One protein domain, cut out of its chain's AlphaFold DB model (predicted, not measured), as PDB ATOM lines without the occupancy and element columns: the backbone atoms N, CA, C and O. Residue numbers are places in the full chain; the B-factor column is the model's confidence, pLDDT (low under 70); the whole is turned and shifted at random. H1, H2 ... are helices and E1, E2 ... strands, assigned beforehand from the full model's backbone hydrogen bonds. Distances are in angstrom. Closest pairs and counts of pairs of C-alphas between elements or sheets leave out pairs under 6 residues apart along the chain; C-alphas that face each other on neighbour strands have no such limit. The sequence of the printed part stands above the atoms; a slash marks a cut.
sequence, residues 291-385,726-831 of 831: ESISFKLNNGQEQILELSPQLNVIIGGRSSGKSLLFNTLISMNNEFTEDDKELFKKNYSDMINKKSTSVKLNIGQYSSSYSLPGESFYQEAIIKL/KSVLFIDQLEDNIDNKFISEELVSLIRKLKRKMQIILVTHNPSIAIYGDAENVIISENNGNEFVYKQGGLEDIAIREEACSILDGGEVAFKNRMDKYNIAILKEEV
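AT A GLANCE: This is residues 291 to 385 and 726 to 831 of the 831 residues of the protein "PHP domain-containing protein" of Clostridium algidicarnis DSM 15099 (UniProt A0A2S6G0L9). What shape is this? A twisted six-stranded sheet curls round H1, with H6 and H7 over its other face; a small antiparallel sheet, E2 E1 E4, also packs on H1, and residues 819 to 831 stick out as a tail. What builds it? The printed part has 201 residues with nine named helices and nine named strands, of mixed class; the large sheet, E5 E6 E7 E3 E8 E9, is mixed. It is compact, with a radius of gyration of the C-alphas of 17.6 A, and spans 64 by 37 by 33 A.

HOW THE PARTS SIT: How do the strands pair? E1, residues 291 to 296, is antiparallel to E2, 302 to 306, and E4, 358 to 361; N 293 and O 305 are 3.0 A apart, N 294 and O 358 2.8 A. In the large sheet E5, 374 to 378, E6, 728 to 732, E7, 759 to 763, E3, 311 to 315, and E8, 777 to 783, are parallel neighbours in that order, and E9, 788 to 793, is antiparallel to E8. N 313 and O 777 are 2.8 A apart, as are N 780 and O 791, within hydrogen-bond range. Which helices are on the large sheet? In three layers, H1, 322 to 332, is on one face, and H6, 767 to 772, and H7, 798 to 807, on the other. E6, H4, 734 to 737, H5, 740 to 754, and E7 make a strand-helix-strand unit, helices joining parallel strands; E7, H6, E8 is a split one, with E3 between. Which helices touch? By closest C-alphas, H1 touches H2, 338 to 347, at Ser 331 and Lys 341, 5.1 A, and H3, 379 to 384, touches H4 at Gln 379 and Leu 734, 5.1 A. H8, 811 to 822, touches H6 at Gly 811 and Pro 767, 5.3 A, and meets H9, 824 to 829, only through their link. In H1, H6, H7 and H9 every O i to N i+4 pair is within hydrogen-bond range.

IN THESE COORDINATES: Where does E1 begin? C-alpha 291 is at (-8.032, -11.124, -19.222). Where does H9 end? C-alpha 829 is at (-39.629, -44.137, -23.576).

THE WHOLE: Is there a cut? Residues 386 to 725 are not printed; C-alphas 385 and 726 are 21.4 A apart. Which link is long? E4 to E5, residues 362 to 373, is. Where is confidence low? 25 residues have pLDDT under 70, among them 819 to 831.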
ATOM      1  N   GLU A 291      -7.717 -10.550 -17.906       95.19
ATOM      2  CA  GLU A 291      -8.032 -11.124 -19.222       95.19
ATOM      3  C   GLU A 291      -7.206 -12.379 -19.487       95.19
ATOM      4  O   GLU A 291      -7.720 -13.372 -19.998       95.19
ATOM      5  N   SER A 292      -5.916 -12.351 -19.152       96.00
ATOM      6  CA  SER A 292      -5.043 -13.506 -19.346       96.00
ATOM      7  C   SER A 292      -3.782 -13.459 -18.491       96.00
ATOM      8  O   SER A 292      -3.366 -12.405 -18.004       96.00
ATOM      9  N   ILE A 293      -3.150 -14.619 -18.353       95.00
ATOM     10  CA  ILE A 293      -1.831 -14.793 -17.750       95.00
ATOM     11  C   ILE A 293      -0.932 -15.559 -18.726       95.00
ATOM     12  O   ILE A 293      -1.306 -16.629 -19.199       95.00
ATOM     13  N   SER A 294       0.245 -15.008 -19.034       93.94
ATOM     14  CA  SER A 294       1.361 -15.775 -19.594       93.94
ATOM     15  C   SER A 294       2.159 -16.340 -18.426       93.94
ATOM     16  O   SER A 294       2.816 -15.613 -17.675       93.94
ATOM     17  N   PHE A 295       2.017 -17.643 -18.233       87.19
ATOM     18  CA  PHE A 295       2.513 -18.389 -17.097       87.19
ATOM     19  C   PHE A 295       3.793 -19.132 -17.482       87.19
ATOM     20  O   PHE A 295       3.745 -20.078 -18.273       87.19
ATOM     21  N   LYS A 296       4.943 -18.700 -16.939       84.25
ATOM     22  CA  LYS A 296       6.251 -19.280 -17.271       84.25
ATOM     23  C   LYS A 296       6.858 -20.046 -16.099       84.25
ATOM     24  O   LYS A 296       7.188 -19.479 -15.055       84.25
ATOM     25  N   LEU A 297       7.043 -21.345 -16.296       78.25
ATOM     26  CA  LEU A 297       7.667 -22.244 -15.330       78.25
ATOM     27  C   LEU A 297       9.200 -22.180 -15.427       78.25
ATOM     28  O   LEU A 297       9.767 -21.799 -16.455       78.25
ATOM     29  N   ASN A 298       9.893 -22.573 -14.356       74.25
ATOM     30  CA  ASN A 298      11.365 -22.553 -14.314       74.25
ATOM     31  C   ASN A 298      12.033 -23.550 -15.277       74.25
ATOM     32  O   ASN A 298      13.192 -23.364 -15.639       74.25
ATOM     33  N   ASN A 299      11.300 -24.562 -15.746       71.12
ATOM     34  CA  ASN A 299      11.743 -25.497 -16.784       71.12
ATOM     35  C   ASN A 299      11.716 -24.889 -18.210       71.12
ATOM     36  O   ASN A 299      12.085 -25.566 -19.165       71.12
ATOM     37  N   GLY A 300      11.298 -23.624 -18.365       69.88
ATOM     38  CA  GLY A 300      11.237 -22.914 -19.646       69.88
ATOM     39  C   GLY A 300       9.891 -23.012 -20.371       69.88
ATOM     40  O   GLY A 300       9.698 -22.307 -21.362       69.88
ATOM     41  N   GLN A 301       8.955 -23.820 -19.867       76.88
ATOM     42  CA  GLN A 301       7.609 -23.958 -20.417       76.88
ATOM     43  C   GLN A 301       6.799 -22.674 -20.205       76.88
ATOM     44  O   GLN A 301       6.784 -22.102 -19.112       76.88
ATOM     45  N   GLU A 302       6.105 -22.235 -21.252       85.75
ATOM     46  CA  GLU A 302       5.234 -21.060 -21.239       85.75
ATOM     47  C   GLU A 302       3.833 -21.464 -21.691       85.75
ATOM     48  O   GLU A 302       3.668 -22.111 -22.725       85.75
ATOM     49  N   GLN A 303       2.827 -21.108 -20.896       90.25
ATOM     50  CA  GLN A 303       1.420 -21.357 -21.194       90.25
ATOM     51  C   GLN A 303       0.635 -20.063 -21.043       90.25
ATOM     52  O   GLN A 303       0.774 -19.363 -20.043       90.25
ATOM     53  N   ILE A 304      -0.201 -19.747 -22.030       93.19
ATOM     54  CA  ILE A 304      -1.078 -18.579 -21.986       93.19
ATOM     55  C   ILE A 304      -2.488 -19.060 -21.662       93.19
ATOM     56  O   ILE A 304      -3.059 -19.858 -22.403       93.19
ATOM     57  N   LEU A 305      -3.040 -18.561 -20.561       95.00
ATOM     58  CA  LEU A 305      -4.397 -18.869 -20.120       95.00
ATOM     59  C   LEU A 305      -5.261 -17.618 -20.226       95.00
ATOM     60  O   LEU A 305      -4.937 -16.585 -19.641       95.00
ATOM     61  N   GLU A 306      -6.358 -17.715 -20.974       95.69
ATOM     62  CA  GLU A 306      -7.397 -16.683 -21.028       95.69
ATOM     63  C   GLU A 306      -8.431 -16.920 -19.929       95.69
ATOM     64  O   GLU A 306      -8.973 -18.020 -19.813       95.69
ATOM     65  N   LEU A 307      -8.758 -15.883 -19.169       96.00
ATOM     66  CA  LEU A 307      -9.724 -15.953 -18.083       96.00
ATOM     67  C   LEU A 307     -11.036 -15.281 -18.492       96.00
ATOM     68  O   LEU A 307     -11.071 -14.202 -19.083       96.00
ATOM     69  N   SER A 308     -12.143 -15.918 -18.119       95.06
ATOM     70  CA  SER A 308     -13.469 -15.329 -18.222       95.06
ATOM     71  C   SER A 308     -13.571 -14.102 -17.307       95.06
ATOM     72  O   SER A 308     -13.091 -14.149 -16.173       95.06
ATOM     73  N   PRO A 309     -14.271 -13.031 -17.715       93.75
ATOM     74  CA  PRO A 309     -14.601 -11.901 -16.840       93.75
ATOM     75  C   PRO A 309     -15.531 -12.267 -15.670       93.75
ATOM     76  O   PRO A 309     -15.842 -11.409 -14.847       93.75
ATOM     77  N   GLN A 310     -16.021 -13.509 -15.624       94.00
ATOM     78  CA  GLN A 310     -17.005 -14.010 -14.667       94.00
ATOM     79  C   GLN A 310     -16.404 -15.179 -13.875       94.00
ATOM     80  O   GLN A 310     -15.356 -14.992 -13.261       94.00
ATOM     81  N   LEU A 311     -17.029 -16.357 -13.840       95.50
ATOM     82  CA  LEU A 311     -16.562 -17.491 -13.047       95.50
ATOM     83  C   LEU A 311     -15.517 -18.322 -13.808       95.50
ATOM     84  O   LEU A 311     -15.806 -18.930 -14.841       95.50
ATOM     85  N   ASN A 312     -14.315 -18.374 -13.238       97.50
ATOM     86  CA  ASN A 312     -13.226 -19.270 -13.609       97.50
ATOM     87  C   ASN A 312     -13.056 -20.305 -12.503       97.50
ATOM     88  O   ASN A 312     -12.844 -19.933 -11.349       97.50
ATOM     89  N   VAL A 313     -13.130 -21.585 -12.850       96.94
ATOM     90  CA  VAL A 313     -13.000 -22.687 -11.899       96.94
ATOM     91  C   VAL A 313     -11.778 -23.523 -12.243       96.94
ATOM     92  O   VAL A 313     -11.709 -24.097 -13.323       96.94
ATOM     93  N   ILE A 314     -10.822 -23.595 -11.325       96.69
ATOM     94  CA  ILE A 314      -9.602 -24.386 -11.440       96.69
ATOM     95  C   ILE A 314      -9.834 -25.733 -10.749       96.69
ATOM     96  O   ILE A 314     -10.105 -25.784  -9.547       96.69
ATOM     97  N   ILE A 315      -9.700 -26.820 -11.502       95.25
ATOM     98  CA  ILE A 315      -9.910 -28.197 -11.038       95.25
ATOM     99  C   ILE A 315      -8.691 -29.064 -11.374       95.25
ATOM    100  O   ILE A 315      -7.823 -28.668 -12.149       95.25
ATOM    101  N   GLY A 316      -8.587 -30.244 -10.765       92.50
ATOM    102  CA  GLY A 316      -7.463 -31.159 -10.982       92.50
ATOM    103  C   GLY A 316      -7.171 -32.058  -9.783       92.50
ATOM    104  O   GLY A 316      -7.615 -31.790  -8.664       92.50
ATOM    105  N   GLY A 317      -6.378 -33.108 -10.004       86.88
ATOM    106  CA  GLY A 317      -5.978 -34.067  -8.970       86.88
ATOM    107  C   GLY A 317      -5.076 -33.484  -7.870       86.88
ATOM    108  O   GLY A 317      -4.720 -32.300  -7.853       86.88
ATOM    109  N   ARG A 318      -4.680 -34.315  -6.901       83.69
ATOM    110  CA  ARG A 318      -3.719 -33.902  -5.859       83.69
ATOM    111  C   ARG A 318      -2.378 -33.518  -6.492       83.69
ATOM    112  O   ARG A 318      -1.922 -34.179  -7.418       83.69
ATOM    113  N   SER A 319      -1.769 -32.438  -6.001       83.12
ATOM    114  CA  SER A 319      -0.484 -31.909  -6.499       83.12
ATOM    115  C   SER A 319      -0.458 -31.570  -7.996       83.12
ATOM    116  O   SER A 319       0.608 -31.549  -8.610       83.12
ATOM    117  N   SER A 320      -1.621 -31.285  -8.592       87.19
ATOM    118  CA  SER A 320      -1.737 -31.068 -10.035       87.19
ATOM    119  C   SER A 320      -1.407 -29.650 -10.511       87.19
ATOM    120  O   SER A 320      -1.422 -29.414 -11.710       87.19
ATOM    121  N   GLY A 321      -1.122 -28.709  -9.600       86.31
ATOM    122  CA  GLY A 321      -0.808 -27.310  -9.934       86.31
ATOM    123  C   GLY A 321      -1.959 -26.307  -9.762       86.31
ATOM    124  O   GLY A 321      -1.817 -25.150 -10.155       86.31
ATOM    125  N   LYS A 322      -3.082 -26.694  -9.137       90.06
ATOM    126  CA  LYS A 322      -4.235 -25.796  -8.909       90.06
ATOM    127  C   LYS A 322      -3.872 -24.542  -8.104       90.06
ATOM    128  O   LYS A 322      -3.980 -23.420  -8.597       90.06
ATOM    129  N   SER A 323      -3.372 -24.743  -6.882       87.25
ATOM    130  CA  SER A 323      -2.985 -23.653  -5.981       87.25
ATOM    131  C   SER A 323      -1.766 -22.884  -6.501       87.25
ATOM    132  O   SER A 323      -1.567 -21.737  -6.121       87.25
ATOM    133  N   LEU A 324      -0.964 -23.476  -7.393       88.38
ATOM    134  CA  LEU A 324       0.161 -22.798  -8.038       88.38
ATOM    135  C   LEU A 324      -0.334 -21.627  -8.905       88.38
ATOM    136  O   LEU A 324       0.086 -20.488  -8.693       88.38
ATOM    137  N   LEU A 325      -1.261 -21.887  -9.834       90.31
ATOM    138  CA  LEU A 325      -1.856 -20.854 -10.690       90.31
ATOM    139  C   LEU A 325      -2.600 -19.803  -9.855       90.31
ATOM    140  O   LEU A 325      -2.383 -18.601 -10.018       90.31
ATOM    141  N   PHE A 326      -3.432 -20.265  -8.919       92.12
ATOM    142  CA  PHE A 326      -4.228 -19.412  -8.041       92.12
ATOM    143  C   PHE A 326      -3.368 -18.438  -7.217       92.12
ATOM    144  O   PHE A 326      -3.555 -17.222  -7.286       92.12
ATOM    145  N   ASN A 327      -2.365 -18.954  -6.499       89.81
ATOM    146  CA  ASN A 327      -1.491 -18.135  -5.655       89.81
ATOM    147  C   ASN A 327      -0.595 -17.199  -6.473       89.81
ATOM    148  O   ASN A 327      -0.222 -16.129  -5.990       89.81
ATOM    149  N   THR A 328      -0.263 -17.564  -7.715       90.50
ATOM    150  CA  THR A 328       0.516 -16.694  -8.604       90.50
ATOM    151  C   THR A 328      -0.242 -15.415  -8.920       90.50
ATOM    152  O   THR A 328       0.321 -14.330  -8.762       90.50
ATOM    153  N   LEU A 329      -1.519 -15.527  -9.295       92.81
ATOM    154  CA  LEU A 329      -2.370 -14.374  -9.586       92.81
ATOM    155  C   LEU A 329      -2.449 -13.430  -8.379       92.81
ATOM    156  O   LEU A 329      -2.155 -12.244  -8.506       92.81
ATOM    157  N   ILE A 330      -2.720 -13.967  -7.188       91.75
ATOM    158  CA  ILE A 330      -2.736 -13.183  -5.942       91.75
ATOM    159  C   ILE A 330      -1.396 -12.487  -5.698       91.75
ATOM    160  O   ILE A 330      -1.365 -11.294  -5.402       91.75
ATOM    161  N   SER A 331      -0.280 -13.206  -5.853       89.81
ATOM    162  CA  SER A 331       1.053 -12.659  -5.584       89.81
ATOM    163  C   SER A 331       1.425 -11.475  -6.478       89.81
ATOM    164  O   SER A 331       2.181 -10.601  -6.052       89.81
ATOM    165  N   MET A 332       0.885 -11.441  -7.700       91.50
ATOM    166  CA  MET A 332       1.122 -10.393  -8.691       91.50
ATOM    167  C   MET A 332       0.167  -9.199  -8.539       91.50
ATOM    168  O   MET A 332       0.390  -8.173  -9.184       91.50
ATOM    169  N   ASN A 333      -0.877  -9.307  -7.711       93.44
ATOM    170  CA  ASN A 333      -1.821  -8.221  -7.465       93.44
ATOM    171  C   ASN A 333      -1.351  -7.327  -6.305       93.44
ATOM    172  O   ASN A 333      -1.168  -7.773  -5.171       93.44
ATOM    173  N   ASN A 334      -1.181  -6.038  -6.570       93.19
ATOM    174  CA  ASN A 334      -0.694  -5.063  -5.600       93.19
ATOM    175  C   ASN A 334      -1.735  -4.685  -4.534       93.19
ATOM    176  O   ASN A 334      -1.336  -4.203  -3.481       93.19
ATOM    177  N   GLU A 335      -3.023  -4.949  -4.769       92.62
ATOM    178  CA  GLU A 335      -4.108  -4.644  -3.819       92.62
ATOM    179  C   GLU A 335      -4.212  -5.651  -2.656       92.62
ATOM    180  O   GLU A 335      -4.886  -5.376  -1.665       92.62
ATOM    181  N   PHE A 336      -3.559  -6.817  -2.753       89.69
ATOM    182  CA  PHE A 336      -3.522  -7.804  -1.667       89.69
ATOM    183  C   PHE A 336      -2.377  -7.540  -0.682       89.69
ATOM    184  O   PHE A 336      -1.286  -7.102  -1.070       89.69
ATOM    185  N   THR A 337      -2.627  -7.850   0.592       85.38
ATOM    186  CA  THR A 337      -1.690  -7.612   1.698       85.38
ATOM    187  C   THR A 337      -0.490  -8.564   1.650       85.38
ATOM    188  O   THR A 337      -0.506  -9.582   0.958       85.38
ATOM    189  N   GLU A 338       0.580  -8.263   2.394       82.81
ATOM    190  CA  GLU A 338       1.726  -9.182   2.493       82.81
ATOM    191  C   GLU A 338       1.350 -10.526   3.132       82.81
ATOM    192  O   GLU A 338       1.917 -11.548   2.744       82.81
ATOM    193  N   ASP A 339       0.364 -10.534   4.036       78.44
ATOM    194  CA  ASP A 339      -0.168 -11.751   4.652       78.44
ATOM    195  C   ASP A 339      -0.863 -12.638   3.603       78.44
ATOM    196  O   ASP A 339      -0.598 -13.840   3.540       78.44
ATOM    197  N   ASP A 340      -1.666 -12.049   2.706       79.62
ATOM    198  CA  ASP A 340      -2.292 -12.770   1.583       79.62
ATOM    199  C   ASP A 340      -1.233 -13.376   0.641       79.62
ATOM    200  O   ASP A 340      -1.386 -14.481   0.118       79.62
ATOM    201  N   LYS A 341      -0.118 -12.664   0.440       84.19
ATOM    202  CA  LYS A 341       0.980 -13.072  -0.452       84.19
ATOM    203  C   LYS A 341       1.938 -14.086   0.177       84.19
ATOM    204  O   LYS A 341       2.723 -14.709  -0.548       84.19
ATOM    205  N   GLU A 342       1.917 -14.266   1.497       79.00
ATOM    206  CA  GLU A 342       2.860 -15.131   2.215       79.00
ATOM    207  C   GLU A 342       2.727 -16.608   1.792       79.00
ATOM    208  O   GLU A 342       3.731 -17.315   1.650       79.00
ATOM    209  N   LEU A 343       1.502 -17.054   1.492       69.94
ATOM    210  CA  LEU A 343       1.187 -18.404   1.000       69.94
ATOM    211  C   LEU A 343       1.950 -18.755  -0.285       69.94
ATOM    212  O   LEU A 343       2.493 -19.855  -0.416       69.94
ATOM    213  N   PHE A 344       2.060 -17.803  -1.216       73.56
ATOM    214  CA  PHE A 344       2.831 -17.994  -2.443       73.56
ATOM    215  C   PHE A 344       4.334 -18.106  -2.172       73.56
ATOM    216  O   PHE A 344       5.022 -18.924  -2.791       73.56
ATOM    217  N   LYS A 345       4.854 -17.291  -1.240       69.75
ATOM    218  CA  LYS A 345       6.277 -17.306  -0.873       69.75
ATOM    219  C   LYS A 345       6.684 -18.671  -0.314       69.75
ATOM    220  O   LYS A 345       7.734 -19.169  -0.709       69.75
ATOM    221  N   LYS A 346       5.845 -19.279   0.533       67.62
ATOM    222  CA  LYS A 346       6.151 -20.532   1.247       67.62
ATOM    223  C   LYS A 346       6.166 -21.787   0.366       67.62
ATOM    224  O   LYS A 346       7.022 -22.634   0.580       67.62
ATOM    225  N   ASN A 347       5.255 -21.909  -0.604       66.56
ATOM    226  CA  ASN A 347       4.969 -23.219  -1.214       66.56
ATOM    227  C   ASN A 347       5.345 -23.359  -2.697       66.56
ATOM    228  O   ASN A 347       5.468 -24.479  -3.182       66.56
ATOM    229  N   TYR A 348       5.503 -22.254  -3.436       72.00
ATOM    230  CA  TYR A 348       5.468 -22.312  -4.907       72.00
ATOM    231  C   TYR A 348       6.466 -21.398  -5.624       72.00
ATOM    232  O   TYR A 348       6.615 -21.475  -6.847       72.00
ATOM    233  N   SER A 349       7.147 -20.521  -4.887       71.38
ATOM    234  CA  SER A 349       7.985 -19.476  -5.477       71.38
ATOM    235  C   SER A 349       9.167 -20.014  -6.297       71.38
ATOM    236  O   SER A 349       9.537 -19.381  -7.284       71.38
ATOM    237  N   ASP A 350       9.669 -21.205  -5.960       75.06
ATOM    238  CA  ASP A 350      10.776 -21.882  -6.649       75.06
ATOM    239  C   ASP A 350      10.356 -22.630  -7.928       75.06
ATOM    240  O   ASP A 350      11.209 -23.143  -8.651       75.06
ATOM    241  N   MET A 351       9.058 -22.703  -8.242       76.50
ATOM    242  CA  MET A 351       8.553 -23.418  -9.428       76.50
ATOM    243  C   MET A 351       8.301 -22.493 -10.631       76.50
ATOM    244  O   MET A 351       8.215 -22.962 -11.768       76.50
ATOM    245  N   ILE A 352       8.208 -21.178 -10.402       80.38
ATOM    246  CA  ILE A 352       7.809 -20.180 -11.408       80.38
ATOM    247  C   ILE A 352       8.927 -19.180 -11.661       80.38
ATOM    248  O   ILE A 352       9.505 -18.613 -10.731       80.38
ATOM    249  N   ASN A 353       9.131 -18.845 -12.934       81.38
ATOM    250  CA  ASN A 353       9.986 -17.734 -13.310       81.38
ATOM    251  C   ASN A 353       9.208 -16.415 -13.194       81.38
ATOM    252  O   ASN A 353       8.663 -15.899 -14.172       81.38
ATOM    253  N   LYS A 354       9.177 -15.835 -11.987       74.50
ATOM    254  CA  LYS A 354       8.431 -14.591 -11.705       74.50
ATOM    255  C   LYS A 354       8.796 -13.419 -12.619       74.50
ATOM    256  O   LYS A 354       7.965 -12.548 -12.833       74.50
ATOM    257  N   LYS A 355      10.028 -13.369 -13.145       76.00
ATOM    258  CA  LYS A 355      10.471 -12.286 -14.044       76.00
ATOM    259  C   LYS A 355       9.861 -12.392 -15.439       76.00
ATOM    260  O   LYS A 355       9.838 -11.399 -16.157       76.00
ATOM    261  N   SER A 356       9.435 -13.587 -15.834       83.56
ATOM    262  CA  SER A 356       8.901 -13.856 -17.167       83.56
ATOM    263  C   SER A 356       7.408 -14.177 -17.169       83.56
ATOM    264  O   SER A 356       6.796 -14.127 -18.230       83.56
ATOM    265  N   THR A 357       6.817 -14.466 -16.010       89.56
ATOM    266  CA  THR A 357       5.362 -14.539 -15.853       89.56
ATOM    267  C   THR A 357       4.763 -13.137 -15.903       89.56
ATOM    268  O   THR A 357       5.227 -12.222 -15.220       89.56
ATOM    269  N   SER A 358       3.720 -12.958 -16.711       93.75
ATOM    270  CA  SER A 358       3.047 -11.669 -16.879       93.75
ATOM    271  C   SER A 358       1.533 -11.830 -16.957       93.75
ATOM    272  O   SER A 358       1.018 -12.821 -17.464       93.75
ATOM    273  N   VAL A 359       0.809 -10.843 -16.443       95.31
ATOM    274  CA  VAL A 359      -0.653 -10.788 -16.425       95.31
ATOM    275  C   VAL A 359      -1.111  -9.602 -17.258       95.31
ATOM    276  O   VAL A 359      -0.511  -8.528 -17.205       95.31
ATOM    277  N   LYS A 360      -2.187  -9.793 -18.018       95.31
ATOM    278  CA  LYS A 360      -2.860  -8.749 -18.783       95.31
ATOM    279  C   LYS A 360      -4.257  -8.534 -18.209       95.31
ATOM    280  O   LYS A 360      -5.068  -9.460 -18.167       95.31
ATOM    281  N   LEU A 361      -4.537  -7.308 -17.777       94.25
ATOM    282  CA  LEU A 361      -5.905  -6.856 -17.528       94.25
ATOM    283  C   LEU A 361      -6.581  -6.531 -18.865       94.25
ATOM    284  O   LEU A 361      -5.907  -6.117 -19.807       94.25
ATOM    285  N   ASN A 362      -7.906  -6.651 -18.927       90.81
ATOM    286  CA  ASN A 362      -8.682  -6.375 -20.143       90.81
ATOM    287  C   ASN A 362      -8.498  -4.945 -20.690       90.81
ATOM    288  O   ASN A 362      -8.726  -4.694 -21.872       90.81
ATOM    289  N   ILE A 363      -8.080  -4.013 -19.830       84.81
ATOM    290  CA  ILE A 363      -7.649  -2.665 -20.193       84.81
ATOM    291  C   ILE A 363      -6.161  -2.551 -19.857       84.81
ATOM    292  O   ILE A 363      -5.787  -2.176 -18.748       84.81
ATOM    293  N   GLY A 364      -5.292  -2.907 -20.801       87.00
ATOM    294  CA  GLY A 364      -3.852  -2.775 -20.606       87.00
ATOM    295  C   GLY A 364      -3.006  -3.713 -21.455       87.00
ATOM    296  O   GLY A 364      -3.471  -4.354 -22.399       87.00
ATOM    297  N   GLN A 365      -1.724  -3.757 -21.107       90.25
ATOM    298  CA  GLN A 365      -0.735  -4.666 -21.678       90.25
ATOM    299  C   GLN A 365      -0.277  -5.667 -20.615       90.25
ATOM    300  O   GLN A 365      -0.562  -5.500 -19.428       90.25
ATOM    301  N   TYR A 366       0.433  -6.708 -21.045       92.44
ATOM    302  CA  TYR A 366       1.068  -7.645 -20.126       92.44
ATOM    303  C   TYR A 366       2.050  -6.925 -19.200       92.44
ATOM    304  O   TYR A 366       2.862  -6.111 -19.638       92.44
ATOM    305  N   SER A 367       1.983  -7.259 -17.916       92.31
ATOM    306  CA  SER A 367       2.827  -6.703 -16.864       92.31
ATOM    307  C   SER A 367       3.187  -7.784 -15.848       92.31
ATOM    308  O   SER A 367       2.424  -8.720 -15.622       92.31
ATOM    309  N   SER A 368       4.339  -7.654 -15.191       89.56
ATOM    310  CA  SER A 368       4.755  -8.546 -14.097       89.56
ATOM    311  C   SER A 368       3.956  -8.342 -12.799       89.56
ATOM    312  O   SER A 368       4.109  -9.110 -11.855       89.56
ATOM    313  N   SER A 369       3.123  -7.301 -12.730       91.69
ATOM    314  CA  SER A 369       2.208  -7.023 -11.616       91.69
ATOM    315  C   SER A 369       0.986  -6.239 -12.090       91.69
ATOM    316  O   SER A 369       1.071  -5.503 -13.077       91.69
ATOM    317  N   TYR A 370      -0.118  -6.325 -11.357       93.38
ATOM    318  CA  TYR A 370      -1.355  -5.597 -11.643       93.38
ATOM    319  C   TYR A 370      -2.010  -5.076 -10.357       93.38
ATOM    320  O   TYR A 370      -1.629  -5.480  -9.265       93.38
ATOM    321  N   SER A 371      -2.987  -4.177 -10.478       92.44
ATOM    322  CA  SER A 371      -3.798  -3.691  -9.354       92.44
ATOM    323  C   SER A 371      -5.266  -3.908  -9.680       92.44
ATOM    324  O   SER A 371      -5.792  -3.288 -10.604       92.44
ATOM    325  N   LEU A 372      -5.920  -4.805  -8.946       91.81
ATOM    326  CA  LEU A 372      -7.352  -5.048  -9.081       91.81
ATOM    327  C   LEU A 372      -7.972  -5.232  -7.688       91.81
ATOM    328  O   LEU A 372      -7.638  -6.217  -7.023       91.81
ATOM    329  N   PRO A 373      -8.863  -4.325  -7.240       91.00
ATOM    330  CA  PRO A 373      -9.493  -4.428  -5.930       91.00
ATOM    331  C   PRO A 373     -10.263  -5.738  -5.801       91.00
ATOM    332  O   PRO A 373     -11.113  -6.059  -6.641       91.00
ATOM    333  N   GLY A 374      -9.986  -6.495  -4.745       88.94
ATOM    334  CA  GLY A 374     -10.572  -7.813  -4.574       88.94
ATOM    335  C   GLY A 374     -10.561  -8.330  -3.147       88.94
ATOM    336  O   GLY A 374     -10.148  -7.650  -2.214       88.94
ATOM    337  N   GLU A 375     -11.071  -9.544  -2.979       88.56
ATOM    338  CA  GLU A 375     -11.025 -10.287  -1.718       88.56
ATOM    339  C   GLU A 375     -10.600 -11.727  -2.003       88.56
ATOM    340  O   GLU A 375     -10.896 -12.264  -3.073       88.56
ATOM    341  N   SER A 376      -9.887 -12.335  -1.061       88.25
ATOM    342  CA  SER A 376      -9.399 -13.707  -1.171       88.25
ATOM    343  C   SER A 376      -9.781 -14.528   0.053       88.25
ATOM    344  O   SER A 376      -9.630 -14.070   1.185       88.25
ATOM    345  N   PHE A 377     -10.232 -15.759  -0.173       86.69
ATOM    346  CA  PHE A 377     -10.550 -16.728   0.868       86.69
ATOM    347  C   PHE A 377      -9.797 -18.031   0.605       86.69
ATOM    348  O   PHE A 377      -9.999 -18.664  -0.429       86.69
ATOM    349  N   TYR A 378      -8.957 -18.435   1.555       81.12
ATOM    350  CA  TYR A 378      -8.147 -19.653   1.479       81.12
ATOM    351  C   TYR A 378      -8.625 -20.685   2.496       81.12
ATOM    352  O   TYR A 378      -9.117 -20.312   3.566       81.12
ATOM    353  N   GLN A 379      -8.380 -21.963   2.210       76.12
ATOM    354  CA  GLN A 379      -8.730 -23.092   3.071       76.12
ATOM    355  C   GLN A 379      -8.344 -22.875   4.550       76.12
ATOM    356  O   GLN A 379      -9.214 -22.875   5.419       76.12
ATOM    357  N   GLU A 380      -7.064 -22.622   4.856       70.00
ATOM    358  CA  GLU A 380      -6.602 -22.411   6.241       70.00
ATOM    359  C   GLU A 380      -7.083 -21.092   6.856       70.00
ATOM    360  O   GLU A 380      -7.267 -20.991   8.071       70.00
ATOM    361  N   ALA A 381      -7.247 -20.056   6.027       68.00
ATOM    362  CA  ALA A 381      -7.595 -18.725   6.502       68.00
ATOM    363  C   ALA A 381      -8.970 -18.735   7.167       68.00
ATOM    364  O   ALA A 381      -9.136 -18.073   8.187       68.00
ATOM    365  N   ILE A 382      -9.918 -19.521   6.640       69.56
ATOM    366  CA  ILE A 382     -11.261 -19.638   7.211       69.56
ATOM    367  C   ILE A 382     -11.258 -20.332   8.575       69.56
ATOM    368  O   ILE A 382     -12.000 -19.909   9.458       69.56
ATOM    369  N   ILE A 383     -10.403 -21.333   8.794       66.44
ATOM    370  CA  ILE A 383     -10.284 -22.001  10.102       66.44
ATOM    371  C   ILE A 383      -9.752 -21.015  11.148       66.44
ATOM    372  O   ILE A 383     -10.354 -20.852  12.213       66.44
ATOM    373  N   LYS A 384      -8.677 -20.288  10.806       64.69
ATOM    374  CA  LYS A 384      -8.039 -19.295  11.689       64.69
ATOM    375  C   LYS A 384      -9.002 -18.186  12.132       64.69
ATOM    376  O   LYS A 384      -8.811 -17.618  13.201       64.69
ATOM    377  N   LEU A 385     -10.071 -17.911  11.370       62.09
ATOM    378  CA  LEU A 385     -11.110 -16.938  11.750       62.09
ATOM    379  C   LEU A 385     -11.815 -17.270  13.066       62.09
ATOM    380  O   LEU A 385     -12.297 -16.357  13.733       62.09
ATOM    381  N   LYS A 726     -15.525  -3.806  -5.359       71.38
ATOM    382  CA  LYS A 726     -14.688  -4.993  -5.600       71.38
ATOM    383  C   LYS A 726     -14.872  -5.533  -7.010       71.38
ATOM    384  O   LYS A 726     -15.996  -5.737  -7.457       71.38
ATOM    385  N   SER A 727     -13.752  -5.814  -7.672       83.69
ATOM    386  CA  SER A 727     -13.702  -6.253  -9.072       83.69
ATOM    387  C   SER A 727     -13.325  -7.732  -9.234       83.69
ATOM    388  O   SER A 727     -13.698  -8.339 -10.241       83.69
ATOM    389  N   VAL A 728     -12.634  -8.336  -8.254       92.38
ATOM    390  CA  VAL A 728     -12.221  -9.753  -8.300       92.38
ATOM    391  C   VAL A 728     -12.363 -10.480  -6.955       92.38
ATOM    392  O   VAL A 728     -12.103  -9.917  -5.895       92.38
ATOM    393  N   LEU A 729     -12.762 -11.750  -6.997       93.50
ATOM    394  CA  LEU A 729     -12.901 -12.635  -5.842       93.50
ATOM    395  C   LEU A 729     -12.102 -13.924  -6.065       93.50
ATOM    396  O   LEU A 729     -12.329 -14.636  -7.039       93.50
ATOM    397  N   PHE A 730     -11.200 -14.228  -5.138       93.62
ATOM    398  CA  PHE A 730     -10.366 -15.427  -5.139       93.62
ATOM    399  C   PHE A 730     -10.836 -16.400  -4.051       93.62
ATOM    400  O   PHE A 730     -10.969 -16.017  -2.891       93.62
ATOM    401  N   ILE A 731     -11.103 -17.657  -4.405       92.31
ATOM    402  CA  ILE A 731     -11.571 -18.699  -3.480       92.31
ATOM    403  C   ILE A 731     -10.723 -19.965  -3.668       92.31
ATOM    404  O   ILE A 731     -10.708 -20.507  -4.767       92.31
ATOM    405  N   ASP A 732     -10.054 -20.455  -2.621       90.50
ATOM    406  CA  ASP A 732      -9.257 -21.695  -2.653       90.50
ATOM    407  C   ASP A 732      -9.821 -22.751  -1.698       90.50
ATOM    408  O   ASP A 732      -9.702 -22.601  -0.479       90.50
ATOM    409  N   GLN A 733     -10.436 -23.796  -2.262       86.69
ATOM    410  CA  GLN A 733     -10.851 -25.031  -1.580       86.69
ATOM    411  C   GLN A 733     -11.576 -24.816  -0.242       86.69
ATOM    412  O   GLN A 733     -11.261 -25.435   0.777       86.69
ATOM    413  N   LEU A 734     -12.560 -23.915  -0.218       82.50
ATOM    414  CA  LEU A 734     -13.323 -23.658   1.005       82.50
ATOM    415  C   LEU A 734     -14.229 -24.828   1.383       82.50
ATOM    416  O   LEU A 734     -14.554 -24.962   2.561       82.50
ATOM    417  N   GLU A 735     -14.614 -25.659   0.409       83.62
ATOM    418  CA  GLU A 735     -15.493 -26.819   0.580       83.62
ATOM    419  C   GLU A 735     -15.023 -27.802   1.659       83.62
ATOM    420  O   GLU A 735     -15.862 -28.395   2.326       83.62
ATOM    421  N   ASP A 736     -13.712 -27.913   1.894       83.44
ATOM    422  CA  ASP A 736     -13.145 -28.814   2.907       83.44
ATOM    423  C   ASP A 736     -13.538 -28.414   4.338       83.44
ATOM    424  O   ASP A 736     -13.511 -29.234   5.255       83.44
ATOM    425  N   ASN A 737     -13.906 -27.144   4.532       80.81
ATOM    426  CA  ASN A 737     -14.141 -26.535   5.837       80.81
ATOM    427  C   ASN A 737     -15.549 -25.950   5.993       80.81
ATOM    428  O   ASN A 737     -15.780 -25.219   6.951       80.81
ATOM    429  N   ILE A 738     -16.482 -26.217   5.078       82.94
ATOM    430  CA  ILE A 738     -17.863 -25.708   5.132       82.94
ATOM    431  C   ILE A 738     -18.869 -26.850   4.992       82.94
ATOM    432  O   ILE A 738     -18.570 -27.906   4.448       82.94
ATOM    433  N   ASP A 739     -20.080 -26.645   5.508       82.00
ATOM    434  CA  ASP A 739     -21.145 -27.650   5.440       82.00
ATOM    435  C   ASP A 739     -21.559 -27.934   3.980       82.00
ATOM    436  O   ASP A 739     -21.890 -27.011   3.232       82.00
ATOM    437  N   ASN A 740     -21.608 -29.211   3.584       80.81
ATOM    438  CA  ASN A 740     -22.075 -29.645   2.263       80.81
ATOM    439  C   ASN A 740     -23.472 -29.111   1.929       80.81
ATOM    440  O   ASN A 740     -23.715 -28.724   0.786       80.81
ATOM    441  N   LYS A 741     -24.367 -29.028   2.925       81.06
ATOM    442  CA  LYS A 741     -25.705 -28.458   2.731       81.06
ATOM    443  C   LYS A 741     -25.624 -26.990   2.308       81.06
ATOM    444  O   LYS A 741     -26.307 -26.570   1.376       81.06
ATOM    445  N   PHE A 742     -24.737 -26.222   2.941       83.69
ATOM    446  CA  PHE A 742     -24.493 -24.827   2.578       83.69
ATOM    447  C   PHE A 742     -23.906 -24.698   1.167       83.69
ATOM    448  O   PHE A 742     -24.309 -23.801   0.426       83.69
ATOM    449  N   ILE A 743     -22.998 -25.602   0.771       82.94
ATOM    450  CA  ILE A 743     -22.430 -25.613  -0.584       82.94
ATOM    451  C   ILE A 743     -23.545 -25.741  -1.626       82.94
ATOM    452  O   ILE A 743     -23.634 -24.911  -2.534       82.94
ATOM    453  N   SER A 744     -24.395 -26.764  -1.493       74.81
ATOM    454  CA  SER A 744     -25.425 -27.073  -2.486       74.81
ATOM    455  C   SER A 744     -26.585 -26.076  -2.495       74.81
ATOM    456  O   SER A 744     -27.100 -25.769  -3.567       74.81
ATOM    457  N   GLU A 745     -27.006 -25.569  -1.332       74.31
ATOM    458  CA  GLU A 745     -28.227 -24.755  -1.214       74.31
ATOM    459  C   GLU A 745     -27.964 -23.243  -1.310       74.31
ATOM    460  O   GLU A 745     -28.764 -22.510  -1.894       74.31
ATOM    461  N   GLU A 746     -26.844 -22.751  -0.772       84.75
ATOM    462  CA  GLU A 746     -26.617 -21.309  -0.592       84.75
ATOM    463  C   GLU A 746     -25.399 -20.798  -1.377       84.75
ATOM    464  O   GLU A 746     -25.520 -19.821  -2.125       84.75
ATOM    465  N   LEU A 747     -24.241 -21.462  -1.278       89.12
ATOM    466  CA  LEU A 747     -22.992 -20.991  -1.890       89.12
ATOM    467  C   LEU A 747     -23.088 -20.902  -3.414       89.12
ATOM    468  O   LEU A 747     -22.716 -19.881  -3.993       89.12
ATOM    469  N   VAL A 748     -23.633 -21.931  -4.069       89.25
ATOM    470  CA  VAL A 748     -23.848 -21.926  -5.526       89.25
ATOM    471  C   VAL A 748     -24.710 -20.732  -5.947       89.25
ATOM    472  O   VAL A 748     -24.379 -20.025  -6.901       89.25
ATOM    473  N   SER A 749     -25.784 -20.444  -5.206       88.50
ATOM    474  CA  SER A 749     -26.664 -19.298  -5.472       88.50
ATOM    475  C   SER A 749     -25.927 -17.962  -5.318       88.50
ATOM    476  O   SER A 749     -26.089 -17.057  -6.142       88.50
ATOM    477  N   LEU A 750     -25.070 -17.837  -4.300       90.12
ATOM    478  CA  LEU A 750     -24.237 -16.652  -4.085       90.12
ATOM    479  C   LEU A 750     -23.210 -16.467  -5.203       90.12
ATOM    480  O   LEU A 750     -23.121 -15.372  -5.757       90.12
ATOM    481  N   ILE A 751     -22.495 -17.526  -5.590       92.12
ATOM    482  CA  ILE A 751     -21.521 -17.501  -6.692       92.12
ATOM    483  C   ILE A 751     -22.203 -17.055  -7.990       92.12
ATOM    484  O   ILE A 751     -21.705 -16.158  -8.671       92.12
ATOM    485  N   ARG A 752     -23.386 -17.601  -8.304       90.25
ATOM    486  CA  ARG A 752     -24.162 -17.221  -9.497       90.25
ATOM    487  C   ARG A 752     -24.571 -15.746  -9.497       90.25
ATOM    488  O   ARG A 752     -24.613 -15.126 -10.560       90.25
ATOM    489  N   LYS A 753     -24.861 -15.167  -8.329       89.31
ATOM    490  CA  LYS A 753     -25.149 -13.729  -8.187       89.31
ATOM    491  C   LYS A 753     -23.883 -12.885  -8.336       89.31
ATOM    492  O   LYS A 753     -23.909 -11.880  -9.043       89.31
ATOM    493  N   LEU A 754     -22.786 -13.296  -7.705       91.00
ATOM    494  CA  LEU A 754     -21.519 -12.564  -7.695       91.00
ATOM    495  C   LEU A 754     -20.827 -12.563  -9.062       91.00
ATOM    496  O   LEU A 754     -20.359 -11.509  -9.485       91.00
ATOM    497  N   LYS A 755     -20.850 -13.675  -9.812       90.38
ATOM    498  CA  LYS A 755     -20.224 -13.762 -11.147       90.38
ATOM    499  C   LYS A 755     -20.839 -12.809 -12.184       90.38
ATOM    500  O   LYS A 755     -20.283 -12.601 -13.257       90.38
ATOM    501  N   ARG A 756     -22.008 -12.225 -11.895       87.25
ATOM    502  CA  ARG A 756     -22.632 -11.172 -12.716       87.25
ATOM    503  C   ARG A 756     -22.083  -9.770 -12.423       87.25
ATOM    504  O   ARG A 756     -22.365  -8.864 -13.195       87.25
ATOM    505  N   LYS A 757     -21.361  -9.588 -11.313       87.50
ATOM    506  CA  LYS A 757     -20.873  -8.288 -10.818       87.50
ATOM    507  C   LYS A 757     -19.352  -8.185 -10.725       87.50
ATOM    508  O   LYS A 757     -18.829  -7.081 -10.714       87.50
ATOM    509  N   MET A 758     -18.657  -9.315 -10.601       90.50
ATOM    510  CA  MET A 758     -17.201  -9.367 -10.456       90.50
ATOM    511  C   MET A 758     -16.631 -10.648 -11.063       90.50
ATOM    512  O   MET A 758     -17.363 -11.622 -11.271       90.50
ATOM    513  N   GLN A 759     -15.329 -10.641 -11.345       94.44
ATOM    514  CA  GLN A 759     -14.608 -11.837 -11.764       94.44
ATOM    515  C   GLN A 759     -14.381 -12.742 -10.551       94.44
ATOM    516  O   GLN A 759     -13.977 -12.273  -9.490       94.44
ATOM    517  N   ILE A 760     -14.628 -14.040 -10.697       95.75
ATOM    518  CA  ILE A 760     -14.379 -15.035  -9.655       95.75
ATOM    519  C   ILE A 760     -13.337 -16.017 -10.177       95.75
ATOM    520  O   ILE A 760     -13.479 -16.546 -11.280       95.75
ATOM    521  N   ILE A 761     -12.302 -16.265  -9.383       96.88
ATOM    522  CA  ILE A 761     -11.289 -17.290  -9.631       96.88
ATOM    523  C   ILE A 761     -11.358 -18.253  -8.457       96.88
ATOM    524  O   ILE A 761     -11.073 -17.880  -7.321       96.88
ATOM    525  N   LEU A 762     -11.814 -19.470  -8.725       95.69
ATOM    526  CA  LEU A 762     -12.198 -20.425  -7.699       95.69
ATOM    527  C   LEU A 762     -11.489 -21.756  -7.927       95.69
ATOM    528  O   LEU A 762     -11.577 -22.315  -9.010       95.69
ATOM    529  N   VAL A 763     -10.819 -22.286  -6.914       94.62
ATOM    530  CA  VAL A 763     -10.261 -23.641  -6.925       94.62
ATOM    531  C   VAL A 763     -11.226 -24.565  -6.203       94.62
ATOM    532  O   VAL A 763     -11.617 -24.272  -5.073       94.62
ATOM    533  N   THR A 764     -11.603 -25.678  -6.833       91.94
ATOM    534  CA  THR A 764     -12.464 -26.672  -6.187       91.94
ATOM    535  C   THR A 764     -12.278 -28.081  -6.732       91.94
ATOM    536  O   THR A 764     -11.774 -28.282  -7.837       91.94
ATOM    537  N   HIS A 765     -12.715 -29.061  -5.950       89.06
ATOM    538  CA  HIS A 765     -12.951 -30.440  -6.382       89.06
ATOM    539  C   HIS A 765     -14.438 -30.838  -6.303       89.06
ATOM    540  O   HIS A 765     -14.805 -31.947  -6.686       89.06
ATOM    541  N   ASN A 766     -15.313 -29.927  -5.855       88.44
ATOM    542  CA  ASN A 766     -16.739 -30.183  -5.696       88.44
ATOM    543  C   ASN A 766     -17.501 -29.871  -7.002       88.44
ATOM    544  O   ASN A 766     -17.529 -28.709  -7.436       88.44
ATOM    545  N   PRO A 767     -18.187 -30.854  -7.620       86.44
ATOM    546  CA  PRO A 767     -18.911 -30.626  -8.868       86.44
ATOM    547  C   PRO A 767     -20.054 -29.628  -8.727       86.44
ATOM    548  O   PRO A 767     -20.390 -28.960  -9.700       86.44
ATOM    549  N   SER A 768     -20.646 -29.483  -7.539       85.69
ATOM    550  CA  SER A 768     -21.762 -28.558  -7.337       85.69
ATOM    551  C   SER A 768     -21.340 -27.116  -7.609       85.69
ATOM    552  O   SER A 768     -22.082 -26.357  -8.227       85.69
ATOM    553  N   ILE A 769     -20.118 -26.751  -7.218       89.00
ATOM    554  CA  ILE A 769     -19.590 -25.402  -7.422       89.00
ATOM    555  C   ILE A 769     -19.274 -25.165  -8.905       89.00
ATOM    556  O   ILE A 769     -19.665 -24.135  -9.452       89.00
ATOM    557  N   ALA A 770     -18.623 -26.118  -9.576       89.25
ATOM    558  CA  ALA A 770     -18.254 -25.979 -10.985       89.25
ATOM    559  C   ALA A 770     -19.470 -26.054 -11.929       89.25
ATOM    560  O   ALA A 770     -19.663 -25.194 -12.792       89.25
ATOM    561  N   ILE A 771     -20.309 -27.077 -11.751       88.44
ATOM    562  CA  ILE A 771     -21.410 -27.419 -12.655       88.44
ATOM    563  C   ILE A 771     -22.652 -26.592 -12.329       88.44
ATOM    564  O   ILE A 771     -23.152 -25.913 -13.222       88.44
ATOM    565  N   TYR A 772     -23.151 -26.579 -11.088       86.38
ATOM    566  CA  TYR A 772     -24.346 -25.785 -10.756       86.38
ATOM    567  C   TYR A 772     -24.037 -24.291 -10.594       86.38
ATOM    568  O   TYR A 772     -24.897 -23.450 -10.875       86.38
ATOM    569  N   GLY A 773     -22.797 -23.929 -10.241       88.69
ATOM    570  CA  GLY A 773     -22.309 -22.544 -10.346       88.69
ATOM    571  C   GLY A 773     -22.216 -22.032 -11.790       88.69
ATOM    572  O   GLY A 773     -22.138 -20.820 -12.009       88.69
ATOM    573  N   ASP A 774     -22.312 -22.938 -12.770       91.44
ATOM    574  CA  ASP A 774     -22.235 -22.665 -14.201       91.44
ATOM    575  C   ASP A 774     -20.933 -21.946 -14.578       91.44
ATOM    576  O   ASP A 774     -20.935 -20.784 -14.973       91.44
ATOM    577  N   ALA A 775     -19.798 -22.623 -14.404       94.12
ATOM    578  CA  ALA A 775     -18.500 -22.079 -14.783       94.12
ATOM    579  C   ALA A 775     -18.472 -21.648 -16.261       94.12
ATOM    580  O   ALA A 775     -18.793 -22.431 -17.159       94.12
ATOM    581  N   GLU A 776     -18.062 -20.404 -16.517       94.94
ATOM    582  CA  GLU A 776     -17.791 -19.938 -17.881       94.94
ATOM    583  C   GLU A 776     -16.435 -20.425 -18.386       94.94
ATOM    584  O   GLU A 776     -16.240 -20.582 -19.588       94.94
ATOM    585  N   ASN A 777     -15.488 -20.636 -17.476       96.81
ATOM    586  CA  ASN A 777     -14.183 -21.192 -17.788       96.81
ATOM    587  C   ASN A 777     -13.840 -22.260 -16.757       96.81
ATOM    588  O   ASN A 777     -13.736 -21.958 -15.568       96.81
ATOM    589  N   VAL A 778     -13.658 -23.494 -17.203       97.12
ATOM    590  CA  VAL A 778     -13.076 -24.570 -16.406       97.12
ATOM    591  C   VAL A 778     -11.621 -24.700 -16.828       97.12
ATOM    592  O   VAL A 778     -11.339 -24.874 -18.009       97.12
ATOM    593  N   ILE A 779     -10.711 -24.594 -15.865       96.62
ATOM    594  CA  ILE A 779      -9.267 -24.715 -16.046       96.62
ATOM    595  C   ILE A 779      -8.840 -26.021 -15.384       96.62
ATOM    596  O   ILE A 779      -8.846 -26.141 -14.159       96.62
ATOM    597  N   ILE A 780      -8.488 -27.008 -16.194       95.38
ATOM    598  CA  ILE A 780      -8.036 -28.316 -15.737       95.38
ATOM    599  C   ILE A 780      -6.522 -28.280 -15.605       95.38
ATOM    600  O   ILE A 780      -5.808 -28.020 -16.571       95.38
ATOM    601  N   SER A 781      -6.049 -28.516 -14.386       92.62
ATOM    602  CA  SER A 781      -4.640 -28.544 -14.020       92.62
ATOM    603  C   SER A 781      -4.179 -29.989 -13.873       92.62
ATOM    604  O   SER A 781      -4.701 -30.714 -13.019       92.62
ATOM    605  N   GLU A 782      -3.167 -30.379 -14.642       90.75
ATOM    606  CA  GLU A 782      -2.530 -31.698 -14.623       90.75
ATOM    607  C   GLU A 782      -1.040 -31.574 -14.283       90.75
ATOM    608  O   GLU A 782      -0.382 -30.594 -14.636       90.75
ATOM    609  N   ASN A 783      -0.493 -32.588 -13.608       86.44
ATOM    610  CA  ASN A 783       0.939 -32.694 -13.346       86.44
ATOM    611  C   ASN A 783       1.454 -34.024 -13.899       86.44
ATOM    612  O   ASN A 783       1.115 -35.087 -13.381       86.44
ATOM    613  N   ASN A 784       2.311 -33.945 -14.916       80.81
ATOM    614  CA  ASN A 784       2.873 -35.106 -15.607       80.81
ATOM    615  C   ASN A 784       4.260 -35.498 -15.058       80.81
ATOM    616  O   ASN A 784       5.096 -36.050 -15.772       80.81
ATOM    617  N   GLY A 785       4.539 -35.177 -13.791       69.50
ATOM    618  CA  GLY A 785       5.783 -35.492 -13.084       69.50
ATOM    619  C   GLY A 785       6.880 -34.440 -13.263       69.50
ATOM    620  O   GLY A 785       7.521 -34.072 -12.283       69.50
ATOM    621  N   ASN A 786       7.052 -33.914 -14.481       63.75
ATOM    622  CA  ASN A 786       8.060 -32.888 -14.797       63.75
ATOM    623  C   ASN A 786       7.464 -31.537 -15.240       63.75
ATOM    624  O   ASN A 786       8.201 -30.556 -15.376       63.75
ATOM    625  N   GLU A 787       6.154 -31.479 -15.492       76.06
ATOM    626  CA  GLU A 787       5.480 -30.340 -16.123       76.06
ATOM    627  C   GLU A 787       4.063 -30.174 -15.569       76.06
ATOM    628  O   GLU A 787       3.327 -31.157 -15.427       76.06
ATOM    629  N   PHE A 788       3.680 -28.927 -15.287       85.31
ATOM    630  CA  PHE A 788       2.285 -28.565 -15.042       85.31
ATOM    631  C   PHE A 788       1.653 -28.167 -16.366       85.31
ATOM    632  O   PHE A 788       2.180 -27.293 -17.049       85.31
ATOM    633  N   VAL A 789       0.526 -28.774 -16.718       89.00
ATOM    634  CA  VAL A 789      -0.219 -28.467 -17.943       89.00
ATOM    635  C   VAL A 789      -1.610 -27.981 -17.561       89.00
ATOM    636  O   VAL A 789      -2.258 -28.560 -16.690       89.00
ATOM    637  N   TYR A 790      -2.057 -26.913 -18.213       92.06
ATOM    638  CA  TYR A 790      -3.361 -26.308 -17.992       92.06
ATOM    639  C   TYR A 790      -4.174 -26.339 -19.286       92.06
ATOM    640  O   TYR A 790      -3.798 -25.726 -20.288       92.06
ATOM    641  N   LYS A 791      -5.314 -27.027 -19.260       93.50
ATOM    642  CA  LYS A 791      -6.316 -26.998 -20.336       93.50
ATOM    643  C   LYS A 791      -7.486 -26.131 -19.900       93.50
ATOM    644  O   LYS A 791      -7.788 -26.070 -18.711       93.50
ATOM    645  N   GLN A 792      -8.157 -25.466 -20.837       94.81
ATOM    646  CA  GLN A 792      -9.294 -24.620 -20.484       94.81
ATOM    647  C   GLN A 792     -10.405 -24.550 -21.532       94.81
ATOM    648  O   GLN A 792     -10.152 -24.447 -22.738       94.81
ATOM    649  N   GLY A 793     -11.645 -24.484 -21.055       95.38
ATOM    650  CA  GLY A 793     -12.810 -24.191 -21.883       95.38
ATOM    651  C   GLY A 793     -14.107 -24.064 -21.093       95.38
ATOM    652  O   GLY A 793     -14.130 -24.223 -19.873       95.38
ATOM    653  N   GLY A 794     -15.186 -23.713 -21.788       94.38
ATOM    654  CA  GLY A 794     -16.521 -23.653 -21.193       94.38
ATOM    655  C   GLY A 794     -17.136 -25.040 -20.989       94.38
ATOM    656  O   GLY A 794     -16.715 -26.015 -21.604       94.38
ATOM    657  N   LEU A 795     -18.177 -25.128 -20.159       91.88
ATOM    658  CA  LEU A 795     -18.906 -26.385 -19.909       91.88
ATOM    659  C   LEU A 795     -19.618 -26.955 -21.155       91.88
ATOM    660  O   LEU A 795     -20.018 -28.118 -21.153       91.88
ATOM    661  N   GLU A 796     -19.822 -26.141 -22.194       91.00
ATOM    662  CA  GLU A 796     -20.352 -26.553 -23.503       91.00
ATOM    663  C   GLU A 796     -19.347 -27.333 -24.356       91.00
ATOM    664  O   GLU A 796     -19.740 -27.961 -25.340       91.00
ATOM    665  N   ASP A 797     -18.057 -27.260 -24.027       93.00
ATOM    666  CA  ASP A 797     -17.018 -28.010 -24.718       93.00
ATOM    667  C   ASP A 797     -17.036 -29.450 -24.203       93.00
ATOM    668  O   ASP A 797     -16.778 -29.707 -23.027       93.00
ATOM    669  N   ILE A 798     -17.374 -30.389 -25.090       89.44
ATOM    670  CA  ILE A 798     -17.550 -31.804 -24.750       89.44
ATOM    671  C   ILE A 798     -16.266 -32.385 -24.150       89.44
ATOM    672  O   ILE A 798     -16.347 -33.085 -23.145       89.44
ATOM    673  N   ALA A 799     -15.098 -32.050 -24.706       92.38
ATOM    674  CA  ALA A 799     -13.825 -32.594 -24.241       92.38
ATOM    675  C   ALA A 799     -13.486 -32.084 -22.833       92.38
ATOM    676  O   ALA A 799     -13.155 -32.867 -21.945       92.38
ATOM    677  N   ILE A 800     -13.646 -30.775 -22.600       93.00
ATOM    678  CA  ILE A 800     -13.433 -30.173 -21.274       93.00
ATOM    679  C   ILE A 800     -14.439 -30.716 -20.263       93.00
ATOM    680  O   ILE A 800     -14.085 -30.978 -19.116       93.00
ATOM    681  N   ARG A 801     -15.693 -30.896 -20.677       90.06
ATOM    682  CA  ARG A 801     -16.758 -31.435 -19.838       90.06
ATOM    683  C   ARG A 801     -16.474 -32.868 -19.400       90.06
ATOM    684  O   ARG A 801     -16.608 -33.156 -18.215       90.06
ATOM    685  N   GLU A 802     -16.116 -33.753 -20.325       90.56
ATOM    686  CA  GLU A 802     -15.798 -35.155 -20.020       90.56
ATOM    687  C   GLU A 802     -14.609 -35.251 -19.059       90.56
ATOM    688  O   GLU A 802     -14.689 -35.922 -18.029       90.56
ATOM    689  N   GLU A 803     -13.545 -34.494 -19.333       92.06
ATOM    690  CA  GLU A 803     -12.360 -34.455 -18.478       92.06
ATOM    691  C   GLU A 803     -12.695 -33.876 -17.088       92.06
ATOM    692  O   GLU A 803     -12.345 -34.467 -16.066       92.06
ATOM    693  N   ALA A 804     -13.478 -32.792 -17.015       91.38
ATOM    694  CA  ALA A 804     -13.937 -32.220 -15.751       91.38
ATOM    695  C   ALA A 804     -14.807 -33.189 -14.935       91.38
ATOM    696  O   ALA A 804     -14.621 -33.300 -13.723       91.38
ATOM    697  N   CYS A 805     -15.727 -33.914 -15.580       89.06
ATOM    698  CA  CYS A 805     -16.567 -34.918 -14.924       89.06
ATOM    699  C   CYS A 805     -15.751 -36.084 -14.350       89.06
ATOM    700  O   CYS A 805     -16.136 -36.615 -13.312       89.06
ATOM    701  N   SER A 806     -14.637 -36.451 -14.992       89.44
ATOM    702  CA  SER A 806     -13.731 -37.500 -14.501       89.44
ATOM    703  C   SER A 806     -12.906 -37.076 -13.278       89.44
ATOM    704  O   SER A 806     -12.485 -37.922 -12.491       89.44
ATOM    705  N   ILE A 807     -12.680 -35.767 -13.110       89.44
ATOM    706  CA  ILE A 807     -11.874 -35.186 -12.027       89.44
ATOM    707  C   ILE A 807     -12.730 -34.832 -10.808       89.44
ATOM    708  O   ILE A 807     -12.265 -34.950  -9.676       89.44
ATOM    709  N   LEU A 808     -13.946 -34.329 -11.033       87.94
ATOM    710  CA  LEU A 808     -14.850 -33.873  -9.980       87.94
ATOM    711  C   LEU A 808     -15.601 -35.052  -9.350       87.94
ATOM    712  O   LEU A 808     -16.197 -35.868 -10.053       87.94
ATOM    713  N   ASP A 809     -15.660 -35.090  -8.020       80.75
ATOM    714  CA  ASP A 809     -16.294 -36.185  -7.281       80.75
ATOM    715  C   ASP A 809     -17.807 -36.248  -7.543       80.75
ATOM    716  O   ASP A 809     -18.578 -35.464  -6.995       80.75
ATOM    717  N   GLY A 810     -18.256 -37.188  -8.381       80.81
ATOM    718  CA  GLY A 810     -19.660 -37.285  -8.804       80.81
ATOM    719  C   GLY A 810     -20.037 -36.334  -9.948       80.81
ATOM    720  O   GLY A 810     -21.217 -36.020 -10.124       80.81
ATOM    721  N   GLY A 811     -19.055 -35.876 -10.733       79.62
ATOM    722  CA  GLY A 811     -19.244 -34.947 -11.849       79.62
ATOM    723  C   GLY A 811     -20.255 -35.420 -12.897       79.62
ATOM    724  O   GLY A 811     -21.134 -34.646 -13.272       79.62
ATOM    725  N   GLU A 812     -20.208 -36.694 -13.306       82.62
ATOM    726  CA  GLU A 812     -21.171 -37.259 -14.268       82.62
ATOM    727  C   GLU A 812     -22.618 -37.147 -13.777       82.62
ATOM    728  O   GLU A 812     -23.498 -36.710 -14.518       82.62
ATOM    729  N   VAL A 813     -22.865 -37.494 -12.509       80.75
ATOM    730  CA  VAL A 813     -24.198 -37.424 -11.896       80.75
ATOM    731  C   VAL A 813     -24.663 -35.974 -11.807       80.75
ATOM    732  O   VAL A 813     -25.795 -35.669 -12.167       80.75
ATOM    733  N   ALA A 814     -23.792 -35.057 -11.380       77.56
ATOM    734  CA  ALA A 814     -24.125 -33.641 -11.289       77.56
ATOM    735  C   ALA A 814     -24.430 -33.021 -12.664       77.56
ATOM    736  O   ALA A 814     -25.385 -32.254 -12.804       77.56
ATOM    737  N   PHE A 815     -23.660 -33.377 -13.697       79.06
ATOM    738  CA  PHE A 815     -23.918 -32.914 -15.056       79.06
ATOM    739  C   PHE A 815     -25.208 -33.515 -15.618       79.06
ATOM    740  O   PHE A 815     -26.031 -32.784 -16.169       79.06
ATOM    741  N   LYS A 816     -25.425 -34.821 -15.426       76.44
ATOM    742  CA  LYS A 816     -26.657 -35.499 -15.837       76.44
ATOM    743  C   LYS A 816     -27.879 -34.869 -15.175       76.44
ATOM    744  O   LYS A 816     -28.774 -34.449 -15.890       76.44
ATOM    745  N   ASN A 817     -27.854 -34.650 -13.861       72.94
ATOM    746  CA  ASN A 817     -28.934 -33.976 -13.133       72.94
ATOM    747  C   ASN A 817     -29.187 -32.548 -13.649       72.94
ATOM    748  O   ASN A 817     -30.332 -32.101 -13.715       72.94
ATOM    749  N   ARG A 818     -28.132 -31.821 -14.048       74.25
ATOM    750  CA  ARG A 818     -28.270 -30.509 -14.699       74.25
ATOM    751  C   ARG A 818     -28.941 -30.630 -16.075       74.25
ATOM    752  O   ARG A 818     -29.735 -29.768 -16.452       74.25
ATOM    753  N   MET A 819     -28.625 -31.675 -16.839       68.00
ATOM    754  CA  MET A 819     -29.177 -31.918 -18.179       68.00
ATOM    755  C   MET A 819     -30.567 -32.558 -18.166       68.00
ATOM    756  O   MET A 819     -31.333 -32.332 -19.101       68.00
ATOM    757  N   ASP A 820     -30.928 -33.276 -17.100       59.06
ATOM    758  CA  ASP A 820     -32.209 -33.974 -16.924       59.06
ATOM    759  C   ASP A 820     -33.423 -33.028 -16.976       59.06
ATOM    760  O   ASP A 820     -34.564 -33.478 -17.083       59.06
ATOM    761  N   LYS A 821     -33.200 -31.707 -17.007       53.00
ATOM    762  CA  LYS A 821     -34.218 -30.722 -17.388       53.00
ATOM    763  C   LYS A 821     -34.803 -30.952 -18.798       53.00
ATOM    764  O   LYS A 821     -35.941 -30.553 -19.023       53.00
ATOM    765  N   TYR A 822     -34.073 -31.592 -19.719       50.97
ATOM    766  CA  TYR A 822     -34.481 -31.809 -21.120       50.97
ATOM    767  C   TYR A 822     -34.243 -33.238 -21.586       50.97
ATOM    768  O   TYR A 822     -33.730 -33.471 -22.684       50.97
ATOM    769  N   ASN A 823     -34.585 -34.217 -20.751       44.84
ATOM    770  CA  ASN A 823     -34.445 -35.600 -21.158       44.84
ATOM    771  C   ASN A 823     -35.545 -35.951 -22.176       44.84
ATOM    772  O   ASN A 823     -36.601 -36.473 -21.827       44.84
ATOM    773  N   ILE A 824     -35.269 -35.683 -23.459       42.69
ATOM    774  CA  ILE A 824     -36.026 -36.199 -24.613       42.69
ATOM    775  C   ILE A 824     -36.129 -37.730 -24.524       42.69
ATOM    776  O   ILE A 824     -37.052 -38.308 -25.081       42.69
ATOM    777  N   ALA A 825     -35.251 -38.398 -23.760       39.00
ATOM    778  CA  ALA A 825     -35.392 -39.807 -23.407       39.00
ATOM    779  C   ALA A 825     -36.764 -40.148 -22.794       39.00
ATOM    780  O   ALA A 825     -37.304 -41.190 -23.133       39.00
ATOM    781  N   ILE A 826     -37.379 -39.259 -21.999       40.59
ATOM    782  CA  ILE A 826     -38.739 -39.470 -21.465       40.59
ATOM    783  C   ILE A 826     -39.763 -39.536 -22.610       40.59
ATOM    784  O   ILE A 826     -40.644 -40.387 -22.599       40.59
ATOM    785  N   LEU A 827     -39.607 -38.701 -23.644       38.94
ATOM    786  CA  LEU A 827     -40.430 -38.777 -24.858       38.94
ATOM    787  C   LEU A 827     -40.083 -39.994 -25.730       38.94
ATOM    788  O   LEU A 827     -40.936 -40.455 -26.476       38.94
ATOM    789  N   LYS A 828     -38.848 -40.513 -25.665       39.09
ATOM    790  CA  LYS A 828     -38.426 -41.732 -26.379       39.09
ATOM    791  C   LYS A 828     -38.901 -43.016 -25.679       39.09
ATOM    792  O   LYS A 828     -39.069 -44.019 -26.360       39.09
ATOM    793  N   GLU A 829     -39.121 -42.997 -24.363       35.88
ATOM    794  CA  GLU A 829     -39.629 -44.137 -23.576       35.88
ATOM    795  C   GLU A 829     -41.159 -44.313 -23.673       35.88
ATOM    796  O   GLU A 829     -41.656 -45.413 -23.434       35.88
ATOM    797  N   GLU A 830     -41.908 -43.268 -24.054       32.62
ATOM    798  CA  GLU A 830     -43.372 -43.312 -24.239       32.62
ATOM    799  C   GLU A 830     -43.835 -43.641 -25.685       32.62
ATOM    800  O   GLU A 830     -45.043 -43.654 -25.940       32.62
ATOM    801  N   VAL A 831     -42.918 -43.919 -26.631       31.41
ATOM    802  CA  VAL A 831     -43.220 -44.209 -28.060       31.41
ATOM    803  C   VAL A 831     -43.149 -45.690 -28.414       31.41
ATOM    804  O   VAL A 831     -42.148 -46.349 -28.058       31.41
TER     805      VAL A 831